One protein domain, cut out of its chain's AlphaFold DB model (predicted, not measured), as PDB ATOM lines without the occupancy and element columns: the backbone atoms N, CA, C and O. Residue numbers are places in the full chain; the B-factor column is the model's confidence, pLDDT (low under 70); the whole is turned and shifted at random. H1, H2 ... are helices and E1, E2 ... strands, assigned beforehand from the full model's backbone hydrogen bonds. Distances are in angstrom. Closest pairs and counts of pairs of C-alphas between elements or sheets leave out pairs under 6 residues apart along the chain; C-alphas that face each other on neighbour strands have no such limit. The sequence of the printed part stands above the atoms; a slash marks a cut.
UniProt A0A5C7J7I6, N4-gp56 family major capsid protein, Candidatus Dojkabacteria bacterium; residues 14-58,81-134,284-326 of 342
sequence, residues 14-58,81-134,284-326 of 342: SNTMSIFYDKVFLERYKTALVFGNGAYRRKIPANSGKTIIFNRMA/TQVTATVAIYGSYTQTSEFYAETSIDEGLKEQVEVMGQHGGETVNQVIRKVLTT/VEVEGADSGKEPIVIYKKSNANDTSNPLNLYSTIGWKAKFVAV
ATOM      1  N   SER A  14      23.908 -33.462 -26.447       51.09
ATOM      2  CA  SER A  14      24.840 -33.559 -27.586       51.09
ATOM      3  C   SER A  14      24.935 -32.254 -28.384       51.09
ATOM      4  O   SER A  14      26.023 -31.902 -28.836       51.09
ATOM      5  N   ASN A  15      23.834 -31.500 -28.483       49.09
ATOM      6  CA  ASN A  15      23.813 -30.179 -29.111       49.09
ATOM      7  C   ASN A  15      24.518 -29.129 -28.229       49.09
ATOM      8  O   ASN A  15      25.309 -28.323 -28.718       49.09
ATOM      9  N   THR A  16      24.318 -29.179 -26.906       53.94
ATOM     10  CA  THR A  16      25.080 -28.358 -25.950       53.94
ATOM     11  C   THR A  16      26.574 -28.683 -25.994       53.94
ATOM     12  O   THR A  16      27.391 -27.765 -25.975       53.94
ATOM     13  N   MET A  17      26.935 -29.960 -26.127       58.12
ATOM     14  CA  MET A  17      28.323 -30.410 -26.224       58.12
ATOM     15  C   MET A  17      28.979 -29.979 -27.546       58.12
ATOM     16  O   MET A  17      30.107 -29.495 -27.533       58.12
ATOM     17  N   SER A  18      28.268 -30.039 -28.680       60.69
ATOM     18  CA  SER A  18      28.787 -29.501 -29.948       60.69
ATOM     19  C   SER A  18      28.957 -27.982 -29.911       60.69
ATOM     20  O   SER A  18      29.978 -27.473 -30.360       60.69
ATOM     21  N   ILE A  19      28.011 -27.250 -29.308       63.34
ATOM     22  CA  ILE A  19      28.133 -25.795 -29.112       63.34
ATOM     23  C   ILE A  19      29.319 -25.466 -28.189       63.34
ATOM     24  O   ILE A  19      29.976 -24.439 -28.370       63.34
ATOM     25  N   PHE A  20      29.598 -26.312 -27.196       64.62
ATOM     26  CA  PHE A  20      30.748 -26.158 -26.311       64.62
ATOM     27  C   PHE A  20      32.074 -26.380 -27.055       64.62
ATOM     28  O   PHE A  20      32.947 -25.514 -26.980       64.62
ATOM     29  N   TYR A  21      32.199 -27.456 -27.839       67.06
ATOM     30  CA  TYR A  21      33.389 -27.701 -28.665       67.06
ATOM     31  C   TYR A  21      33.623 -26.598 -29.699       67.06
ATOM     32  O   TYR A  21      34.758 -26.157 -29.862       67.06
ATOM     33  N   ASP A  22      32.563 -26.087 -30.331       68.81
ATOM     34  CA  ASP A  22      32.664 -24.978 -31.283       68.81
ATOM     35  C   ASP A  22      33.215 -23.702 -30.623       68.81
ATOM     36  O   ASP A  22      34.053 -23.015 -31.208       68.81
ATOM     37  N   LYS A  23      32.785 -23.377 -29.395       73.56
ATOM     38  CA  LYS A  23      33.286 -22.202 -28.660       73.56
ATOM     39  C   LYS A  23      34.756 -22.347 -28.283       73.56
ATOM     40  O   LYS A  23      35.539 -21.444 -28.570       73.56
ATOM     41  N   VAL A  24      35.121 -23.482 -27.686       75.12
ATOM     42  CA  VAL A  24      36.498 -23.769 -27.251       75.12
ATOM     43  C   VAL A  24      37.456 -23.757 -28.446       75.12
ATOM     44  O   VAL A  24      38.512 -23.121 -28.405       75.12
ATOM     45  N   PHE A  25      37.048 -24.376 -29.554       75.38
ATOM     46  CA  PHE A  25      37.800 -24.343 -30.803       75.38
ATOM     47  C   PHE A  25      37.955 -22.920 -31.344       75.38
ATOM     48  O   PHE A  25      39.061 -22.506 -31.690       75.38
ATOM     49  N   LEU A  26      36.860 -22.154 -31.414       76.69
ATOM     50  CA  LEU A  26      36.870 -20.817 -32.000       76.69
ATOM     51  C   LEU A  26      37.715 -19.830 -31.187       76.69
ATOM     52  O   LEU A  26      38.355 -18.958 -31.777       76.69
ATOM     53  N   GLU A  27      37.723 -19.947 -29.861       79.69
ATOM     54  CA  GLU A  27      38.575 -19.133 -28.991       79.69
ATOM     55  C   GLU A  27      40.056 -19.395 -29.277       79.69
ATOM     56  O   GLU A  27      40.781 -18.459 -29.623       79.69
ATOM     57  N   ARG A  28      40.487 -20.664 -29.261       80.06
ATOM     58  CA  ARG A  28      41.879 -21.036 -29.568       80.06
ATOM     59  C   ARG A  28      42.278 -20.650 -30.996       80.06
ATOM     60  O   ARG A  28      43.361 -20.108 -31.216       80.06
ATOM     61  N   TYR A  29      41.386 -20.879 -31.959       77.12
ATOM     62  CA  TYR A  29      41.598 -20.535 -33.364       77.12
ATOM     63  C   TYR A  29      41.808 -19.029 -33.558       77.12
ATOM     64  O   TYR A  29      42.722 -18.612 -34.270       77.12
ATOM     65  N   LYS A  30      40.975 -18.191 -32.924       77.38
ATOM     66  CA  LYS A  30      41.082 -16.728 -33.034       77.38
ATOM     67  C   LYS A  30      42.379 -16.208 -32.430       77.38
ATOM     68  O   LYS A  30      42.971 -15.305 -33.012       77.38
ATOM     69  N   THR A  31      42.831 -16.780 -31.316       72.81
ATOM     70  CA  THR A  31      44.108 -16.402 -30.697       72.81
ATOM     71  C   THR A  31      45.297 -16.698 -31.612       72.81
ATOM     72  O   THR A  31      46.224 -15.896 -31.673       72.81
ATOM     73  N   ALA A  32      45.259 -17.794 -32.373       77.25
ATOM     74  CA  ALA A  32      46.311 -18.128 -33.336       77.25
ATOM     75  C   ALA A  32      46.263 -17.284 -34.633       77.25
ATOM     76  O   ALA A  32      47.253 -17.206 -35.363       77.25
ATOM     77  N   LEU A  33      45.138 -16.625 -34.939       79.56
ATOM     78  CA  LEU A  33      44.932 -15.872 -36.183       79.56
ATOM     79  C   LEU A  33      45.394 -14.404 -36.082       79.56
ATOM     80  O   LEU A  33      44.600 -13.471 -36.231       79.56
ATOM     81  N   VAL A  34      46.692 -14.180 -35.889       81.25
ATOM     82  CA  VAL A  34      47.259 -12.823 -35.778       81.25
ATOM     83  C   VAL A  34      47.166 -12.051 -37.100       81.25
ATOM     84  O   VAL A  34      46.754 -10.890 -37.116       81.25
ATOM     85  N   PHE A  35      47.458 -12.694 -38.239       80.62
ATOM     86  CA  PHE A  35      47.393 -12.052 -39.560       80.62
ATOM     87  C   PHE A  35      45.964 -11.697 -40.011       80.62
ATOM     88  O   PHE A  35      45.779 -10.958 -40.981       80.62
ATOM     89  N   GLY A  36      44.936 -12.175 -39.301       71.00
ATOM     90  CA  GLY A  36      43.541 -11.792 -39.526       71.00
ATOM     91  C   GLY A  36      43.163 -10.417 -38.958       71.00
ATOM     92  O   GLY A  36      42.093  -9.896 -39.296       71.00
ATOM     93  N   ASN A  37      44.013  -9.819 -38.117       76.25
ATOM     94  CA  ASN A  37      43.754  -8.525 -37.490       76.25
ATOM     95  C   ASN A  37      43.970  -7.376 -38.488       76.25
ATOM     96  O   ASN A  37      45.043  -7.219 -39.056       76.25
ATOM     97  N   GLY A  38      42.932  -6.564 -38.720       72.62
ATOM     98  CA  GLY A  38      42.981  -5.432 -39.661       72.62
ATOM     99  C   GLY A  38      42.698  -5.772 -41.130       72.62
ATOM    100  O   GLY A  38      42.603  -4.863 -41.958       72.62
ATOM    101  N   ALA A  39      42.503  -7.051 -41.458       80.88
ATOM    102  CA  ALA A  39      42.159  -7.485 -42.806       80.88
ATOM    103  C   ALA A  39      40.751  -7.021 -43.223       80.88
ATOM    104  O   ALA A  39      39.796  -7.090 -42.442       80.88
ATOM    105  N   TYR A  40      40.584  -6.602 -44.482       82.12
ATOM    106  CA  TYR A  40      39.259  -6.266 -45.009       82.12
ATOM    107  C   TYR A  40      38.449  -7.539 -45.269       82.12
ATOM    108  O   TYR A  40      38.760  -8.305 -46.183       82.12
ATOM    109  N   ARG A  41      37.404  -7.768 -44.471       82.38
ATOM    110  CA  ARG A  41      36.549  -8.952 -44.601       82.38
ATOM    111  C   ARG A  41      35.446  -8.712 -45.617       82.38
ATOM    112  O   ARG A  41      34.715  -7.727 -45.518       82.38
ATOM    113  N   ARG A  42      35.278  -9.636 -46.558       80.25
ATOM    114  CA  ARG A  42      34.102  -9.673 -47.433       80.25
ATOM    115  C   ARG A  42      33.522 -11.077 -47.464       80.25
ATOM    116  O   ARG A  42      34.267 -12.045 -47.529       80.25
ATOM    117  N   LYS A  43      32.195 -11.169 -47.433       76.25
ATOM    118  CA  LYS A  43      31.475 -12.439 -47.525       76.25
ATOM    119  C   LYS A  43      31.040 -12.690 -48.966       76.25
ATOM    120  O   LYS A  43      30.622 -11.747 -49.641       76.25
ATOM    121  N   ILE A  44      31.168 -13.927 -49.444       70.81
ATOM    122  CA  ILE A  44      30.572 -14.358 -50.720       70.81
ATOM    123  C   ILE A  44      29.211 -14.978 -50.413       70.81
ATOM    124  O   ILE A  44      29.206 -15.980 -49.703       70.81
ATOM    125  N   PRO A  45      28.095 -14.453 -50.943       73.06
ATOM    126  CA  PRO A  45      26.794 -15.071 -50.736       73.06
ATOM    127  C   PRO A  45      26.729 -16.464 -51.374       73.06
ATOM    128  O   PRO A  45      27.390 -16.742 -52.383       73.06
ATOM    129  N   ALA A  46      25.900 -17.341 -50.806       68.75
ATOM    130  CA  ALA A  46      25.723 -18.697 -51.311       68.75
ATOM    131  C   ALA A  46      25.372 -18.700 -52.810       68.75
ATOM    132  O   ALA A  46      24.698 -17.802 -53.314       68.75
ATOM    133  N   ASN A  47      25.844 -19.720 -53.531       68.19
ATOM    134  CA  ASN A  47      25.612 -19.920 -54.969       68.19
ATOM    135  C   ASN A  47      26.198 -18.848 -55.910       68.19
ATOM    136  O   ASN A  47      25.889 -18.855 -57.098       68.19
ATOM    137  N   SER A  48      27.090 -17.975 -55.434       67.00
ATOM    138  CA  SER A  48      27.650 -16.875 -56.246       67.00
ATOM    139  C   SER A  48      28.993 -17.193 -56.925       67.00
ATOM    140  O   SER A  48      29.711 -16.292 -57.349       67.00
ATOM    141  N   GLY A  49      29.344 -18.477 -57.048       66.06
ATOM    142  CA  GLY A  49      30.625 -18.925 -57.604       66.06
ATOM    143  C   GLY A  49      31.778 -18.923 -56.591       66.06
ATOM    144  O   GLY A  49      31.621 -18.555 -55.430       66.06
ATOM    145  N   LYS A  50      32.951 -19.409 -57.024       69.00
ATOM    146  CA  LYS A  50      34.152 -19.568 -56.172       69.00
ATOM    147  C   LYS A  50      35.099 -18.366 -56.211       69.00
ATOM    148  O   LYS A  50      36.053 -18.319 -55.438       69.00
ATOM    149  N   THR A  51      34.884 -17.446 -57.147       75.50
ATOM    150  CA  THR A  51      35.745 -16.289 -57.382       75.50
ATOM    151  C   THR A  51      35.090 -15.028 -56.854       75.50
ATOM    152  O   THR A  51      33.879 -14.843 -56.944       75.50
ATOM    153  N   ILE A  52      35.906 -14.138 -56.305       71.94
ATOM    154  CA  ILE A  52      35.454 -12.856 -55.788       71.94
ATOM    155  C   ILE A  52      36.279 -11.737 -56.408       71.94
ATOM    156  O   ILE A  52      37.504 -11.818 -56.488       71.94
ATOM    157  N   ILE A  53      35.597 -10.691 -56.868       75.69
ATOM    158  CA  ILE A  53      36.216  -9.562 -57.567       75.69
ATOM    159  C   ILE A  53      36.192  -8.361 -56.640       75.69
ATOM    160  O   ILE A  53      35.124  -7.899 -56.239       75.69
ATOM    161  N   PHE A  54      37.352  -7.888 -56.201       75.00
ATOM    162  CA  PHE A  54      37.489  -6.617 -55.498       75.00
ATOM    163  C   PHE A  54      37.680  -5.528 -56.545       75.00
ATOM    164  O   PHE A  54      38.724  -5.463 -57.190       75.00
ATOM    165  N   ASN A  55      36.654  -4.702 -56.744       73.00
ATOM    166  CA  ASN A  55      36.763  -3.542 -57.609       73.00
ATOM    167  C   ASN A  55      37.249  -2.341 -56.793       73.00
ATOM    168  O   ASN A  55      36.681  -2.040 -55.741       73.00
ATOM    169  N   ARG A  56      38.283  -1.656 -57.278       68.31
ATOM    170  CA  ARG A  56      38.777  -0.407 -56.699       68.31
ATOM    171  C   ARG A  56      38.790   0.668 -57.769       68.31
ATOM    172  O   ARG A  56      39.367   0.480 -58.836       68.31
ATOM    173  N   MET A  57      38.221   1.820 -57.445       66.44
ATOM    174  CA  MET A  57      38.346   3.015 -58.271       66.44
ATOM    175  C   MET A  57      39.630   3.750 -57.887       66.44
ATOM    176  O   MET A  57      39.912   3.935 -56.700       66.44
ATOM    177  N   ALA A  58      40.434   4.130 -58.875       67.69
ATOM    178  CA  ALA A  58      41.587   4.984 -58.630       67.69
ATOM    179  C   ALA A  58      41.118   6.407 -58.299       67.69
ATOM    180  O   ALA A  58      40.110   6.878 -58.827       67.69
ATOM    181  N   THR A  81      40.348  -0.806 -61.199       71.31
ATOM    182  CA  THR A  81      41.221  -1.982 -61.200       71.31
ATOM    183  C   THR A  81      40.512  -3.099 -60.457       71.31
ATOM    184  O   THR A  81      40.015  -2.896 -59.347       71.31
ATOM    185  N   GLN A  82      40.479  -4.280 -61.067       77.56
ATOM    186  CA  GLN A  82      39.865  -5.466 -60.488       77.56
ATOM    187  C   GLN A  82      40.950  -6.410 -59.974       77.56
ATOM    188  O   GLN A  82      41.852  -6.785 -60.718       77.56
ATOM    189  N   VAL A  83      40.848  -6.800 -58.704       77.50
ATOM    190  CA  VAL A  83      41.668  -7.854 -58.096       77.50
ATOM    191  C   VAL A  83      40.769  -9.057 -57.848       77.50
ATOM    192  O   VAL A  83      39.752  -8.939 -57.162       77.50
ATOM    193  N   THR A  84      41.111 -10.210 -58.418       78.81
ATOM    194  CA  THR A  84      40.324 -11.439 -58.282       78.81
ATOM    195  C   THR A  84      40.986 -12.410 -57.309       78.81
ATOM    196  O   THR A  84      42.210 -12.500 -57.236       78.81
ATOM    197  N   ALA A  85      40.178 -13.131 -56.533       78.00
ATOM    198  CA  ALA A  85      40.649 -14.179 -55.633       78.00
ATOM    199  C   ALA A  85      39.718 -15.395 -55.695       78.00
ATOM    200  O   ALA A  85      38.504 -15.237 -55.827       78.00
ATOM    201  N   THR A  86      40.281 -16.601 -55.597       81.19
ATOM    202  CA  THR A  86      39.534 -17.866 -55.667       81.19
ATOM    203  C   THR A  86      39.559 -18.557 -54.314       81.19
ATOM    204  O   THR A  86      40.631 -18.773 -53.755       81.19
ATOM    205  N   VAL A  87      38.389 -18.920 -53.796       80.50
ATOM    206  CA  VAL A  87      38.266 -19.581 -52.492       80.50
ATOM    207  C   VAL A  87      38.770 -21.021 -52.548       80.50
ATOM    208  O   VAL A  87      38.372 -21.788 -53.430       80.50
ATOM    209  N   ALA A  88      39.582 -21.397 -51.559       82.00
ATOM    210  CA  ALA A  88      40.013 -22.768 -51.304       82.00
ATOM    211  C   ALA A  88      39.431 -23.296 -49.981       82.00
ATOM    212  O   ALA A  88      38.980 -22.529 -49.129       82.00
ATOM    213  N   ILE A  89      39.421 -24.620 -49.819       78.69
ATOM    214  CA  ILE A  89      39.003 -25.293 -48.583       78.69
ATOM    215  C   ILE A  89      40.254 -25.868 -47.922       78.69
ATOM    216  O   ILE A  89      40.993 -26.613 -48.561       78.69
ATOM    217  N   TYR A  90      40.459 -25.538 -46.652       81.62
ATOM    218  CA  TYR A  90      41.515 -26.076 -45.802       81.62
ATOM    219  C   TYR A  90      40.892 -26.926 -44.700       81.62
ATOM    220  O   TYR A  90      39.783 -26.635 -44.254       81.62
ATOM    221  N   GLY A  91      41.582 -27.975 -44.268       81.06
ATOM    222  CA  GLY A  91      41.112 -28.824 -43.184       81.06
ATOM    223  C   GLY A  91      42.052 -29.986 -42.901       81.06
ATOM    224  O   GLY A  91      42.864 -30.359 -43.747       81.06
ATOM    225  N   SER A  92      41.926 -30.543 -41.704       78.50
ATOM    226  CA  SER A  92      42.625 -31.749 -41.261       78.50
ATOM    227  C   SER A  92      41.759 -32.488 -40.239       78.50
ATOM    228  O   SER A  92      40.860 -31.889 -39.641       78.50
ATOM    229  N   TYR A  93      41.999 -33.784 -40.055       78.38
ATOM    230  CA  TYR A  93      41.281 -34.612 -39.087       78.38
ATOM    231  C   TYR A  93      42.226 -35.586 -38.381       78.38
ATOM    232  O   TYR A  93      43.250 -35.983 -38.932       78.38
ATOM    233  N   THR A  94      41.855 -35.978 -37.166       75.69
ATOM    234  CA  THR A  94      42.499 -37.029 -36.376       75.69
ATOM    235  C   THR A  94      41.482 -38.108 -36.006       75.69
ATOM    236  O   THR A  94      40.269 -37.866 -36.007       75.69
ATOM    237  N   GLN A  95      41.980 -39.308 -35.722       77.81
ATOM    238  CA  GLN A  95      41.179 -40.459 -35.311       77.81
ATOM    239  C   GLN A  95      41.525 -40.809 -33.864       77.81
ATOM    240  O   GLN A  95      42.701 -40.924 -33.519       77.81
ATOM    241  N   THR A  96      40.504 -41.010 -33.038       72.50
ATOM    242  CA  THR A  96      40.646 -41.336 -31.616       72.50
ATOM    243  C   THR A  96      39.970 -42.672 -31.349       72.50
ATOM    244  O   THR A  96      38.790 -42.830 -31.652       72.50
ATOM    245  N   SER A  97      40.703 -43.645 -30.800       75.88
ATOM    246  CA  SER A  97      40.154 -44.970 -30.482       75.88
ATOM    247  C   SER A  97      39.069 -44.890 -29.402       75.88
ATOM    248  O   SER A  97      39.174 -44.092 -28.472       75.88
ATOM    249  N   GLU A  98      38.047 -45.738 -29.505       68.69
ATOM    250  CA  GLU A  98      36.952 -45.822 -28.530       68.69
ATOM    251  C   GLU A  98      37.449 -46.218 -27.132       68.69
ATOM    252  O   GLU A  98      37.112 -45.555 -26.157       68.69
ATOM    253  N   PHE A  99      38.358 -47.196 -27.034       64.12
ATOM    254  CA  PHE A  99      38.937 -47.596 -25.746       64.12
ATOM    255  C   PHE A  99      39.705 -46.449 -25.082       64.12
ATOM    256  O   PHE A  99      39.661 -46.284 -23.867       64.12
ATOM    257  N   TYR A 100      40.378 -45.615 -25.877       62.44
ATOM    258  CA  TYR A 100      41.040 -44.417 -25.369       62.44
ATOM    259  C   TYR A 100      40.023 -43.363 -24.918       62.44
ATOM    260  O   TYR A 100      40.197 -42.776 -23.859       62.44
ATOM    261  N   ALA A 101      38.943 -43.146 -25.670       62.94
ATOM    262  CA  ALA A 101      37.895 -42.202 -25.285       62.94
ATOM    263  C   ALA A 101      37.163 -42.608 -23.989       62.94
ATOM    264  O   ALA A 101      36.745 -41.733 -23.240       62.94
ATOM    265  N   GLU A 102      37.029 -43.908 -23.710       65.44
ATOM    266  CA  GLU A 102      36.382 -44.423 -22.490       65.44
ATOM    267  C   GLU A 102      37.320 -44.522 -21.278       65.44
ATOM    268  O   GLU A 102      36.859 -44.479 -20.140       65.44
ATOM    269  N   THR A 103      38.630 -44.654 -21.502       62.75
ATOM    270  CA  THR A 103      39.637 -44.752 -20.425       62.75
ATOM    271  C   THR A 103      40.378 -43.443 -20.156       62.75
ATOM    272  O   THR A 103      41.110 -43.337 -19.171       62.75
ATOM    273  N   SER A 104      40.197 -42.443 -21.019       60.12
ATOM    274  CA  SER A 104      40.781 -41.113 -20.884       60.12
ATOM    275  C   SER A 104      40.210 -40.368 -19.677       60.12
ATOM    276  O   SER A 104      39.004 -40.350 -19.448       60.12
ATOM    277  N   ILE A 105      41.097 -39.699 -18.938       56.94
ATOM    278  CA  ILE A 105      40.748 -38.788 -17.838       56.94
ATOM    279  C   ILE A 105      40.186 -37.456 -18.384       56.94
ATOM    280  O   ILE A 105      39.449 -36.773 -17.675       56.94
ATOM    281  N   ASP A 106      40.499 -37.091 -19.636       56.62
ATOM    282  CA  ASP A 106      39.929 -35.922 -20.324       56.62
ATOM    283  C   ASP A 106      38.462 -36.190 -20.698       56.62
ATOM    284  O   ASP A 106      38.161 -36.965 -21.615       56.62
ATOM    285  N   GLU A 107      37.549 -35.555 -19.960       60.00
ATOM    286  CA  GLU A 107      36.105 -35.638 -20.156       60.00
ATOM    287  C   GLU A 107      35.709 -34.910 -21.452       60.00
ATOM    288  O   GLU A 107      35.677 -33.683 -21.534       60.00
ATOM    289  N   GLY A 108      35.381 -35.682 -22.491       63.03
ATOM    290  CA  GLY A 108      34.864 -35.134 -23.746       63.03
ATOM    291  C   GLY A 108      35.923 -34.711 -24.770       63.03
ATOM    292  O   GLY A 108      35.593 -33.990 -25.705       63.03
ATOM    293  N   LEU A 109      37.173 -35.176 -24.677       68.69
ATOM    294  CA  LEU A 109      38.206 -34.897 -25.699       68.69
ATOM    295  C   LEU A 109      38.458 -33.388 -25.897       68.69
ATOM    296  O   LEU A 109      38.777 -32.937 -27.007       68.69
ATOM    297  N   LYS A 110      38.281 -32.589 -24.839       72.50
ATOM    298  CA  LYS A 110      38.370 -31.128 -24.910       72.50
ATOM    299  C   LYS A 110      39.764 -30.692 -25.353       72.50
ATOM    300  O   LYS A 110      39.884 -29.808 -26.203       72.50
ATOM    301  N   GLU A 111      40.804 -31.350 -24.849       75.06
ATOM    302  CA  GLU A 111      42.189 -31.036 -25.209       75.06
ATOM    303  C   GLU A 111      42.458 -31.305 -26.695       75.06
ATOM    304  O   GLU A 111      43.122 -30.516 -27.370       75.06
ATOM    305  N   GLN A 112      41.877 -32.372 -27.252       73.44
ATOM    306  CA  GLN A 112      42.018 -32.685 -28.677       73.44
ATOM    307  C   GLN A 112      41.369 -31.612 -29.560       73.44
ATOM    308  O   GLN A 112      41.932 -31.229 -30.589       73.44
ATOM    309  N   VAL A 113      40.203 -31.101 -29.153       77.25
ATOM    310  CA  VAL A 113      39.514 -30.008 -29.854       77.25
ATOM    311  C   VAL A 113      40.315 -28.706 -29.766       77.25
ATOM    312  O   VAL A 113      40.441 -28.005 -30.772       77.25
ATOM    313  N   GLU A 114      40.913 -28.399 -28.611       81.06
ATOM    314  CA  GLU A 114      41.778 -27.223 -28.444       81.06
ATOM    315  C   GLU A 114      43.024 -27.290 -29.335       81.06
ATOM    316  O   GLU A 114      43.316 -26.337 -30.061       81.06
ATOM    317  N   VAL A 115      43.731 -28.424 -29.347       83.69
ATOM    318  CA  VAL A 115      44.918 -28.617 -30.197       83.69
ATOM    319  C   VAL A 115      44.552 -28.494 -31.675       83.69
ATOM    320  O   VAL A 115      45.257 -27.835 -32.445       83.69
ATOM    321  N   MET A 116      43.413 -29.056 -32.078       80.88
ATOM    322  CA  MET A 116      42.936 -28.936 -33.452       80.88
ATOM    323  C   MET A 116      42.525 -27.490 -33.800       80.88
ATOM    324  O   MET A 116      42.720 -27.051 -34.936       80.88
ATOM    325  N   GLY A 117      42.028 -26.722 -32.823       79.62
ATOM    326  CA  GLY A 117      41.791 -25.273 -32.918       79.62
ATOM    327  C   GLY A 117      43.048 -24.476 -33.192       79.62
ATOM    328  O   GLY A 117      43.065 -23.638 -34.099       79.62
ATOM    329  N   GLN A 118      44.122 -24.784 -32.470       84.44
ATOM    330  CA  GLN A 118      45.424 -24.175 -32.712       84.44
ATOM    331  C   GLN A 118      45.960 -24.532 -34.104       84.44
ATOM    332  O   GLN A 118      46.300 -23.630 -34.867       84.44
ATOM    333  N   HIS A 119      45.939 -25.815 -34.479       83.75
ATOM    334  CA  HIS A 119      46.380 -26.262 -35.803       83.75
ATOM    335  C   HIS A 119      45.605 -25.562 -36.932       83.75
ATOM    336  O   HIS A 119      46.186 -25.126 -37.931       83.75
ATOM    337  N   GLY A 120      44.280 -25.442 -36.796       79.56
ATOM    338  CA  GLY A 120      43.444 -24.725 -37.756       79.56
ATOM    339  C   GLY A 120      43.804 -23.246 -37.865       79.56
ATOM    340  O   GLY A 120      43.957 -22.731 -38.977       79.56
ATOM    341  N   GLY A 121      43.981 -22.581 -36.723       79.81
ATOM    342  CA  GLY A 121      44.335 -21.165 -36.662       79.81
ATOM    343  C   GLY A 121      45.691 -20.889 -37.304       79.81
ATOM    344  O   GLY A 121      45.782 -20.035 -38.184       79.81
ATOM    345  N   GLU A 122      46.711 -21.672 -36.950       84.38
ATOM    346  CA  GLU A 122      48.063 -21.575 -37.514       84.38
ATOM    347  C   GLU A 122      48.079 -21.843 -39.025       84.38
ATOM    348  O   GLU A 122      48.719 -21.106 -39.776       84.38
ATOM    349  N   THR A 123      47.307 -22.826 -39.504       84.31
ATOM    350  CA  THR A 123      47.206 -23.115 -40.945       84.31
ATOM    351  C   THR A 123      46.660 -21.911 -41.714       84.31
ATOM    352  O   THR A 123      47.214 -21.514 -42.743       84.31
ATOM    353  N   VAL A 124      45.576 -21.296 -41.229       83.00
ATOM    354  CA  VAL A 124      44.986 -20.125 -41.896       83.00
ATOM    355  C   VAL A 124      45.895 -18.902 -41.767       83.00
ATOM    356  O   VAL A 124      46.063 -18.160 -42.738       83.00
ATOM    357  N   ASN A 125      46.557 -18.732 -40.622       83.94
ATOM    358  CA  ASN A 125      47.562 -17.696 -40.400       83.94
ATOM    359  C   ASN A 125      48.706 -17.794 -41.432       83.94
ATOM    360  O   ASN A 125      49.038 -16.803 -42.089       83.94
ATOM    361  N   GLN A 126      49.211 -19.008 -41.686       84.88
ATOM    362  CA  GLN A 126      50.247 -19.275 -42.687       84.88
ATOM    363  C   GLN A 126      49.779 -18.974 -44.120       84.88
ATOM    364  O   GLN A 126      50.554 -18.447 -44.928       84.88
ATOM    365  N   VAL A 127      48.518 -19.272 -44.457       85.56
ATOM    366  CA  VAL A 127      47.938 -18.934 -45.771       85.56
ATOM    367  C   VAL A 127      47.921 -17.420 -45.984       85.56
ATOM    368  O   VAL A 127      48.345 -16.953 -47.045       85.56
ATOM    369  N   ILE A 128      47.497 -16.641 -44.979       84.69
ATOM    370  CA  ILE A 128      47.519 -15.170 -45.056       84.69
ATOM    371  C   ILE A 128      48.958 -14.669 -45.193       84.69
ATOM    372  O   ILE A 128      49.247 -13.862 -46.080       84.69
ATOM    373  N   ARG A 129      49.882 -15.188 -44.377       85.00
ATOM    374  CA  ARG A 129      51.300 -14.811 -44.429       85.00
ATOM    375  C   ARG A 129      51.920 -15.060 -45.799       85.00
ATOM    376  O   ARG A 129      52.681 -14.224 -46.283       85.00
ATOM    377  N   LYS A 130      51.607 -16.184 -46.450       84.50
ATOM    378  CA  LYS A 130      52.131 -16.498 -47.790       84.50
ATOM    379  C   LYS A 130      51.690 -15.455 -48.818       84.50
ATOM    380  O   LYS A 130      52.506 -15.009 -49.626       84.50
ATOM    381  N   VAL A 131      50.426 -15.036 -48.767       83.62
ATOM    382  CA  VAL A 131      49.895 -13.969 -49.631       83.62
ATOM    383  C   VAL A 131      50.581 -12.642 -49.335       83.62
ATOM    384  O   VAL A 131      51.021 -11.972 -50.269       83.62
ATOM    385  N   LEU A 132      50.733 -12.299 -48.052       81.38
ATOM    386  CA  LEU A 132      51.439 -11.090 -47.643       81.38
ATOM    387  C   LEU A 132      52.884 -11.114 -48.116       81.38
ATOM    388  O   LEU A 132      53.268 -10.176 -48.775       81.38
ATOM    389  N   THR A 133      53.643 -12.190 -47.923       78.56
ATOM    390  CA  THR A 133      55.043 -12.288 -48.386       78.56
ATOM    391  C   THR A 133      55.146 -12.188 -49.915       78.56
ATOM    392  O   THR A 133      56.042 -11.537 -50.449       78.56
ATOM    393  N   THR A 134      54.180 -12.751 -50.647       75.00
ATOM    394  CA  THR A 134      54.145 -12.687 -52.122       75.00
ATOM    395  C   THR A 134      53.921 -11.258 -52.646       75.00
ATOM    396  O   THR A 134      54.216 -10.972 -53.806       75.00
ATOM    397  N   VAL A 284      38.436 -13.428 -47.174       78.44
ATOM    398  CA  VAL A 284      37.102 -13.770 -47.638       78.44
ATOM    399  C   VAL A 284      36.646 -15.051 -46.990       78.44
ATOM    400  O   VAL A 284      37.359 -16.052 -46.976       78.44
ATOM    401  N   GLU A 285      35.424 -14.971 -46.491       68.19
ATOM    402  CA  GLU A 285      34.669 -16.071 -45.913       68.19
ATOM    403  C   GLU A 285      33.492 -16.355 -46.858       68.19
ATOM    404  O   GLU A 285      32.899 -15.430 -47.430       68.19
ATOM    405  N   VAL A 286      33.164 -17.629 -47.078       63.94
ATOM    406  CA  VAL A 286      32.050 -18.007 -47.961       63.94
ATOM    407  C   VAL A 286      30.807 -18.288 -47.142       63.94
ATOM    408  O   VAL A 286      30.824 -19.060 -46.190       63.94
ATOM    409  N   GLU A 287      29.698 -17.698 -47.564       58.22
ATOM    410  CA  GLU A 287      28.371 -17.982 -47.049       58.22
ATOM    411  C   GLU A 287      27.866 -19.283 -47.716       58.22
ATOM    412  O   GLU A 287      27.656 -19.348 -48.926       58.22
ATOM    413  N   GLY A 288      27.751 -20.374 -46.952       52.00
ATOM    414  CA  GLY A 288      27.140 -21.649 -47.364       52.00
ATOM    415  C   GLY A 288      26.197 -22.222 -46.291       52.00
ATOM    416  O   GLY A 288      25.788 -21.510 -45.386       52.00
ATOM    417  N   ALA A 289      25.875 -23.521 -46.307       44.31
ATOM    418  CA  ALA A 289      25.103 -24.148 -45.208       44.31
ATOM    419  C   ALA A 289      25.761 -23.973 -43.812       44.31
ATOM    420  O   ALA A 289      25.109 -24.045 -42.778       44.31
ATOM    421  N   ASP A 290      27.056 -23.675 -43.835       50.72
ATOM    422  CA  ASP A 290      27.989 -23.462 -42.732       50.72
ATOM    423  C   ASP A 290      28.211 -21.959 -42.403       50.72
ATOM    424  O   ASP A 290      29.122 -21.591 -41.661       50.72
ATOM    425  N   SER A 291      27.391 -21.068 -42.978       39.94
ATOM    426  CA  SER A 291      27.534 -19.606 -42.888       39.94
ATOM    427  C   SER A 291      27.618 -19.086 -41.460       39.94
ATOM    428  O   SER A 291      26.756 -19.366 -40.630       39.94
ATOM    429  N   GLY A 292      28.637 -18.266 -41.191       47.78
ATOM    430  CA  GLY A 292      28.834 -17.627 -39.886       47.78
ATOM    431  C   GLY A 292      29.391 -18.547 -38.796       47.78
ATOM    432  O   GLY A 292      29.578 -18.079 -37.676       47.78
ATOM    433  N   LYS A 293      29.676 -19.816 -39.120       50.06
ATOM    434  CA  LYS A 293      30.296 -20.797 -38.218       50.06
ATOM    435  C   LYS A 293      31.696 -21.225 -38.658       50.06
ATOM    436  O   LYS A 293      32.306 -22.040 -37.991       50.06
ATOM    437  N   GLU A 294      32.204 -20.709 -39.776       59.44
ATOM    438  CA  GLU A 294      33.541 -21.039 -40.270       59.44
ATOM    439  C   GLU A 294      34.612 -20.265 -39.477       59.44
ATOM    440  O   GLU A 294      34.490 -19.045 -39.334       59.44
ATOM    441  N   PRO A 295      35.665 -20.931 -38.970       57.19
ATOM    442  CA  PRO A 295      36.020 -22.352 -39.121       57.19
ATOM    443  C   PRO A 295      35.147 -23.304 -38.281       57.19
ATOM    444  O   PRO A 295      34.874 -23.036 -37.116       57.19
ATOM    445  N   ILE A 296      34.754 -24.440 -38.865       63.19
ATOM    446  CA  ILE A 296      33.879 -25.427 -38.208       63.19
ATOM    447  C   ILE A 296      34.698 -26.607 -37.705       63.19
ATOM    448  O   ILE A 296      35.479 -27.178 -38.476       63.19
ATOM    449  N   VAL A 297      34.436 -27.022 -36.462       64.12
ATOM    450  CA  VAL A 297      34.820 -28.339 -35.947       64.12
ATOM    451  C   VAL A 297      33.768 -29.372 -36.304       64.12
ATOM    452  O   VAL A 297      32.567 -29.185 -36.139       64.12
ATOM    453  N   ILE A 298      34.241 -30.497 -36.818       66.88
ATOM    454  CA  ILE A 298      33.431 -31.658 -37.138       66.88
ATOM    455  C   ILE A 298      33.866 -32.764 -36.189       66.88
ATOM    456  O   ILE A 298      34.922 -33.368 -36.370       66.88
ATOM    457  N   TYR A 299      33.021 -33.039 -35.200       66.31
ATOM    458  CA  TYR A 299      33.085 -34.269 -34.426       66.31
ATOM    459  C   TYR A 299      32.130 -35.295 -35.035       66.31
ATOM    460  O   TYR A 299      30.930 -35.040 -35.164       66.31
ATOM    461  N   LYS A 300      32.654 -36.457 -35.421       66.38
ATOM    462  CA  LYS A 300      31.849 -37.600 -35.860       66.38
ATOM    463  C   LYS A 300      32.139 -38.789 -34.960       66.38
ATOM    464  O   LYS A 300      33.206 -39.400 -35.043       66.38
ATOM    465  N   LYS A 301      31.146 -39.136 -34.141       62.66
ATOM    466  CA  LYS A 301      31.070 -40.443 -33.489       62.66
ATOM    467  C   LYS A 301      30.585 -41.464 -34.519       62.66
ATOM    468  O   LYS A 301      29.637 -41.169 -35.258       62.66
ATOM    469  N   SER A 302      31.233 -42.624 -34.591       60.91
ATOM    470  CA  SER A 302      30.776 -43.689 -35.482       60.91
ATOM    471  C   SER A 302      29.358 -44.117 -35.110       60.91
ATOM    472  O   SER A 302      28.941 -44.060 -33.949       60.91
ATOM    473  N   ASN A 303      28.569 -44.405 -36.137       62.28
ATOM    474  CA  ASN A 303      27.150 -44.698 -36.017       62.28
ATOM    475  C   ASN A 303      26.793 -45.870 -36.933       62.28
ATOM    476  O   ASN A 303      27.567 -46.237 -37.811       62.28
ATOM    477  N   ALA A 304      25.595 -46.428 -36.755       56.25
ATOM    478  CA  ALA A 304      25.137 -47.618 -37.475       56.25
ATOM    479  C   ALA A 304      25.119 -47.488 -39.016       56.25
ATOM    480  O   ALA A 304      24.979 -48.496 -39.701       56.25
ATOM    481  N   ASN A 305      25.268 -46.275 -39.563       61.28
ATOM    482  CA  ASN A 305      25.306 -46.015 -41.001       61.28
ATOM    483  C   ASN A 305      26.739 -45.857 -41.551       61.28
ATOM    484  O   ASN A 305      26.899 -45.585 -42.741       61.28
ATOM    485  N   ASP A 306      27.775 -45.995 -40.716       63.75
ATOM    486  CA  ASP A 306      29.179 -45.875 -41.116       63.75
ATOM    487  C   ASP A 306      29.805 -47.251 -41.381       63.75
ATOM    488  O   ASP A 306      30.351 -47.910 -40.497       63.75
ATOM    489  N   THR A 307      29.744 -47.691 -42.638       58.91
ATOM    490  CA  THR A 307      30.321 -48.971 -43.078       58.91
ATOM    491  C   THR A 307      31.849 -48.969 -43.116       58.91
ATOM    492  O   THR A 307      32.448 -50.038 -43.241       58.91
ATOM    493  N   SER A 308      32.488 -47.796 -43.003       66.38
ATOM    494  CA  SER A 308      33.950 -47.679 -42.944       66.38
ATOM    495  C   SER A 308      34.506 -47.984 -41.550       66.38
ATOM    496  O   SER A 308      35.663 -48.380 -41.437       66.38
ATOM    497  N   ASN A 309      33.659 -47.893 -40.516       65.31
ATOM    498  CA  ASN A 309      33.963 -48.305 -39.150       65.31
ATOM    499  C   ASN A 309      32.924 -49.321 -38.633       65.31
ATOM    500  O   ASN A 309      32.137 -49.010 -37.737       65.31
ATOM    501  N   PRO A 310      32.904 -50.553 -39.172       62.94
ATOM    502  CA  PRO A 310      31.833 -51.521 -38.918       62.94
ATOM    503  C   PRO A 310      31.729 -51.974 -37.453       62.94
ATOM    504  O   PRO A 310      30.700 -52.508 -37.049       62.94
ATOM    505  N   LEU A 311      32.788 -51.773 -36.664       71.75
ATOM    506  CA  LEU A 311      32.851 -52.110 -35.241       71.75
ATOM    507  C   LEU A 311      32.869 -50.867 -34.333       71.75
ATOM    508  O   LEU A 311      33.045 -51.016 -33.133       71.75
ATOM    509  N   ASN A 312      32.700 -49.660 -34.888       72.38
ATOM    510  CA  ASN A 312      32.738 -48.377 -34.169       72.38
ATOM    511  C   ASN A 312      34.003 -48.126 -33.318       72.38
ATOM    512  O   ASN A 312      33.983 -47.300 -32.415       72.38
ATOM    513  N   LEU A 313      35.144 -48.730 -33.664       68.19
ATOM    514  CA  LEU A 313      36.362 -48.764 -32.831       68.19
ATOM    515  C   LEU A 313      37.098 -47.417 -32.678       68.19
ATOM    516  O   LEU A 313      38.133 -47.337 -32.006       68.19
ATOM    517  N   TYR A 314      36.613 -46.365 -33.331       68.81
ATOM    518  CA  TYR A 314      37.230 -45.044 -33.346       68.81
ATOM    519  C   TYR A 314      36.202 -43.947 -33.647       68.81
ATOM    520  O   TYR A 314      35.197 -44.168 -34.311       68.81
ATOM    521  N   SER A 315      36.476 -42.738 -33.173       70.88
ATOM    522  CA  SER A 315      35.766 -41.501 -33.499       70.88
ATOM    523  C   SER A 315      36.701 -40.554 -34.250       70.88
ATOM    524  O   SER A 315      37.923 -40.711 -34.199       70.88
ATOM    525  N   THR A 316      36.151 -39.580 -34.977       72.75
ATOM    526  CA  THR A 316      36.963 -38.591 -35.706       72.75
ATOM    527  C   THR A 316      36.652 -37.174 -35.259       72.75
ATOM    528  O   THR A 316      35.489 -36.798 -35.082       72.75
ATOM    529  N   ILE A 317      37.710 -36.384 -35.101       74.25
ATOM    530  CA  ILE A 317      37.648 -34.943 -34.857       74.25
ATOM    531  C   ILE A 317      38.438 -34.276 -35.970       74.25
ATOM    532  O   ILE A 317      39.589 -34.623 -36.226       74.25
ATOM    533  N   GLY A 318      37.835 -33.309 -36.642       75.56
ATOM    534  CA  GLY A 318      38.525 -32.527 -37.651       75.56
ATOM    535  C   GLY A 318      37.971 -31.127 -37.758       75.56
ATOM    536  O   GLY A 318      36.981 -30.776 -37.123       75.56
ATOM    537  N   TRP A 319      38.614 -30.327 -38.591       81.00
ATOM    538  CA  TRP A 319      38.172 -28.976 -38.889       81.00
ATOM    539  C   TRP A 319      38.179 -28.736 -40.389       81.00
ATOM    540  O   TRP A 319      38.937 -29.359 -41.140       81.00
ATOM    541  N   LYS A 320      37.331 -27.806 -40.824       78.38
ATOM    542  CA  LYS A 320      37.366 -27.263 -42.181       78.38
ATOM    543  C   LYS A 320      37.123 -25.756 -42.161       78.38
ATOM    544  O   LYS A 320      36.292 -25.260 -41.398       78.38
ATOM    545  N   ALA A 321      37.807 -25.038 -43.040       77.75
ATOM    546  CA  ALA A 321      37.614 -23.612 -43.268       77.75
ATOM    547  C   ALA A 321      37.639 -23.322 -44.770       77.75
ATOM    548  O   ALA A 321      38.553 -23.763 -45.474       77.75
ATOM    549  N   LYS A 322      36.651 -22.577 -45.275       79.06
ATOM    550  CA  LYS A 322      36.710 -22.029 -46.632       79.06
ATOM    551  C   LYS A 322      37.334 -20.653 -46.530       79.06
ATOM    552  O   LYS A 322      36.792 -19.765 -45.879       79.06
ATOM    553  N   PHE A 323      38.499 -20.487 -47.135       80.62
ATOM    554  CA  PHE A 323      39.299 -19.300 -46.904       80.62
ATOM    555  C   PHE A 323      40.059 -18.886 -48.157       80.62
ATOM    556  O   PHE A 323      40.549 -19.716 -48.924       80.62
ATOM    557  N   VAL A 324      40.177 -17.576 -48.346       83.31
ATOM    558  CA  VAL A 324      41.148 -16.983 -49.262       83.31
ATOM    559  C   VAL A 324      41.591 -15.630 -48.731       83.31
ATOM    560  O   VAL A 324      40.782 -14.839 -48.241       83.31
ATOM    561  N   ALA A 325      42.887 -15.368 -48.860       84.56
ATOM    562  CA  ALA A 325      43.485 -14.062 -48.645       84.56
ATOM    563  C   ALA A 325      43.984 -13.507 -49.981       84.56
ATOM    564  O   ALA A 325      44.451 -14.257 -50.840       84.56
ATOM    565  N   VAL A 326      43.890 -12.191 -50.161       86.06
ATOM    566  CA  VAL A 326      44.428 -11.509 -51.342       86.06
ATOM    567  C   VAL A 326      44.937 -10.120 -50.982       86.06
ATOM    568  O   VAL A 326      44.321  -9.399 -50.192       86.06
TER     569      VAL A 326
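AT A GLANCE: This is residues 14 to 58, 81 to 134 and 284 to 326 of the 342 residues of the protein "N4-gp56 family major capsid protein" of Candidatus Dojkabacteria bacterium (UniProt A0A5C7J7I6). A long, narrow, twisted sheet has the strand E7 along its middle, with the long helix H3 over one face along the strands; H1 packs slantwise on H3, and the two-stranded ribbon E2 and E3 prolongs the sheet at one end, where E3 runs on into E4. At the opposite end sits the short helix H2, and residues 102 to 107 stick out there. The 142 printed residues hold three named helices and seven named strands, in the order H1 E1 E2 E3 E4 H2 H3 E5 E6 E7, of mixed class, helices and strands. The larger sheet is branched and mixed, the ribbon antiparallel. The whole is only just loose, close to compact, with a radius of gyration of the C-alphas of 17.7 A and spans of 62 by 30 by 27 A.

HOW THE PARTS SIT: E7, residues 314 to 326, has E4, residues 88 to 97, antiparallel on one side, with N 94 and O 317 2.8 A apart. On the other side are E6, residues 296 to 300, which forms a hairpin with E7, N 298 to O 318 being 2.8 A, and E5, residues 284 to 286, also antiparallel, N 284 to O 324 being 2.9 A. E1, residues 40 to 44, is an edge strand parallel to E5, with N 44 and O 285 3.1 A apart. H3, residues 110 to 134, is over E4 and E7 at a height over the sheet of 7.8 A and runs along the strands, at 25 degrees to E4 on the local plane; its closest C-alphas to E7 are Ile 128 and Ala 325, 5.5 A. H1, residues 14 to 32, touches H3 at a steep tilt of 39 degrees, the same way, closest at the C-alphas of Tyr 29 and Gly 121, 4.3 A. H1 only grazes the sheet, with residues 18 to 26, as does H2, residues 98 to 103, with 98 to 101. E2, residues 51 to 57, and E3, residues 81 to 86, are antiparallel, N 54 to O 83 being 2.8 A; their sheet and the larger one form a sandwich, two sheets face to face, 10.1 A between the centres of the facing parts. In H1, H2 and H3 every O i to N i+4 pair is within hydrogen-bond range.

IN THESE COORDINATES: H1 begins at C-alpha 14 (24.840, -33.559, -27.586) and is 27.1 A long. H3 is 36.5 A, E4 30.4 A and E7 38.7 A, E7 ending at C-alpha 326 (44.428, -11.509, -51.342).

THE WHOLE: The C-alphas of Ala 58 and Thr 103, 62.7 A apart, are the farthest. Residues 59 to 80 and 135 to 283 are not printed; the C-alpha gaps are 7.4 A and 17.7 A. The link E6 to E7 is long. Mean pLDDT of the printed part is 71.6, with residues 14 to 22, 98 to 109 and 285 to 310 among those under 70.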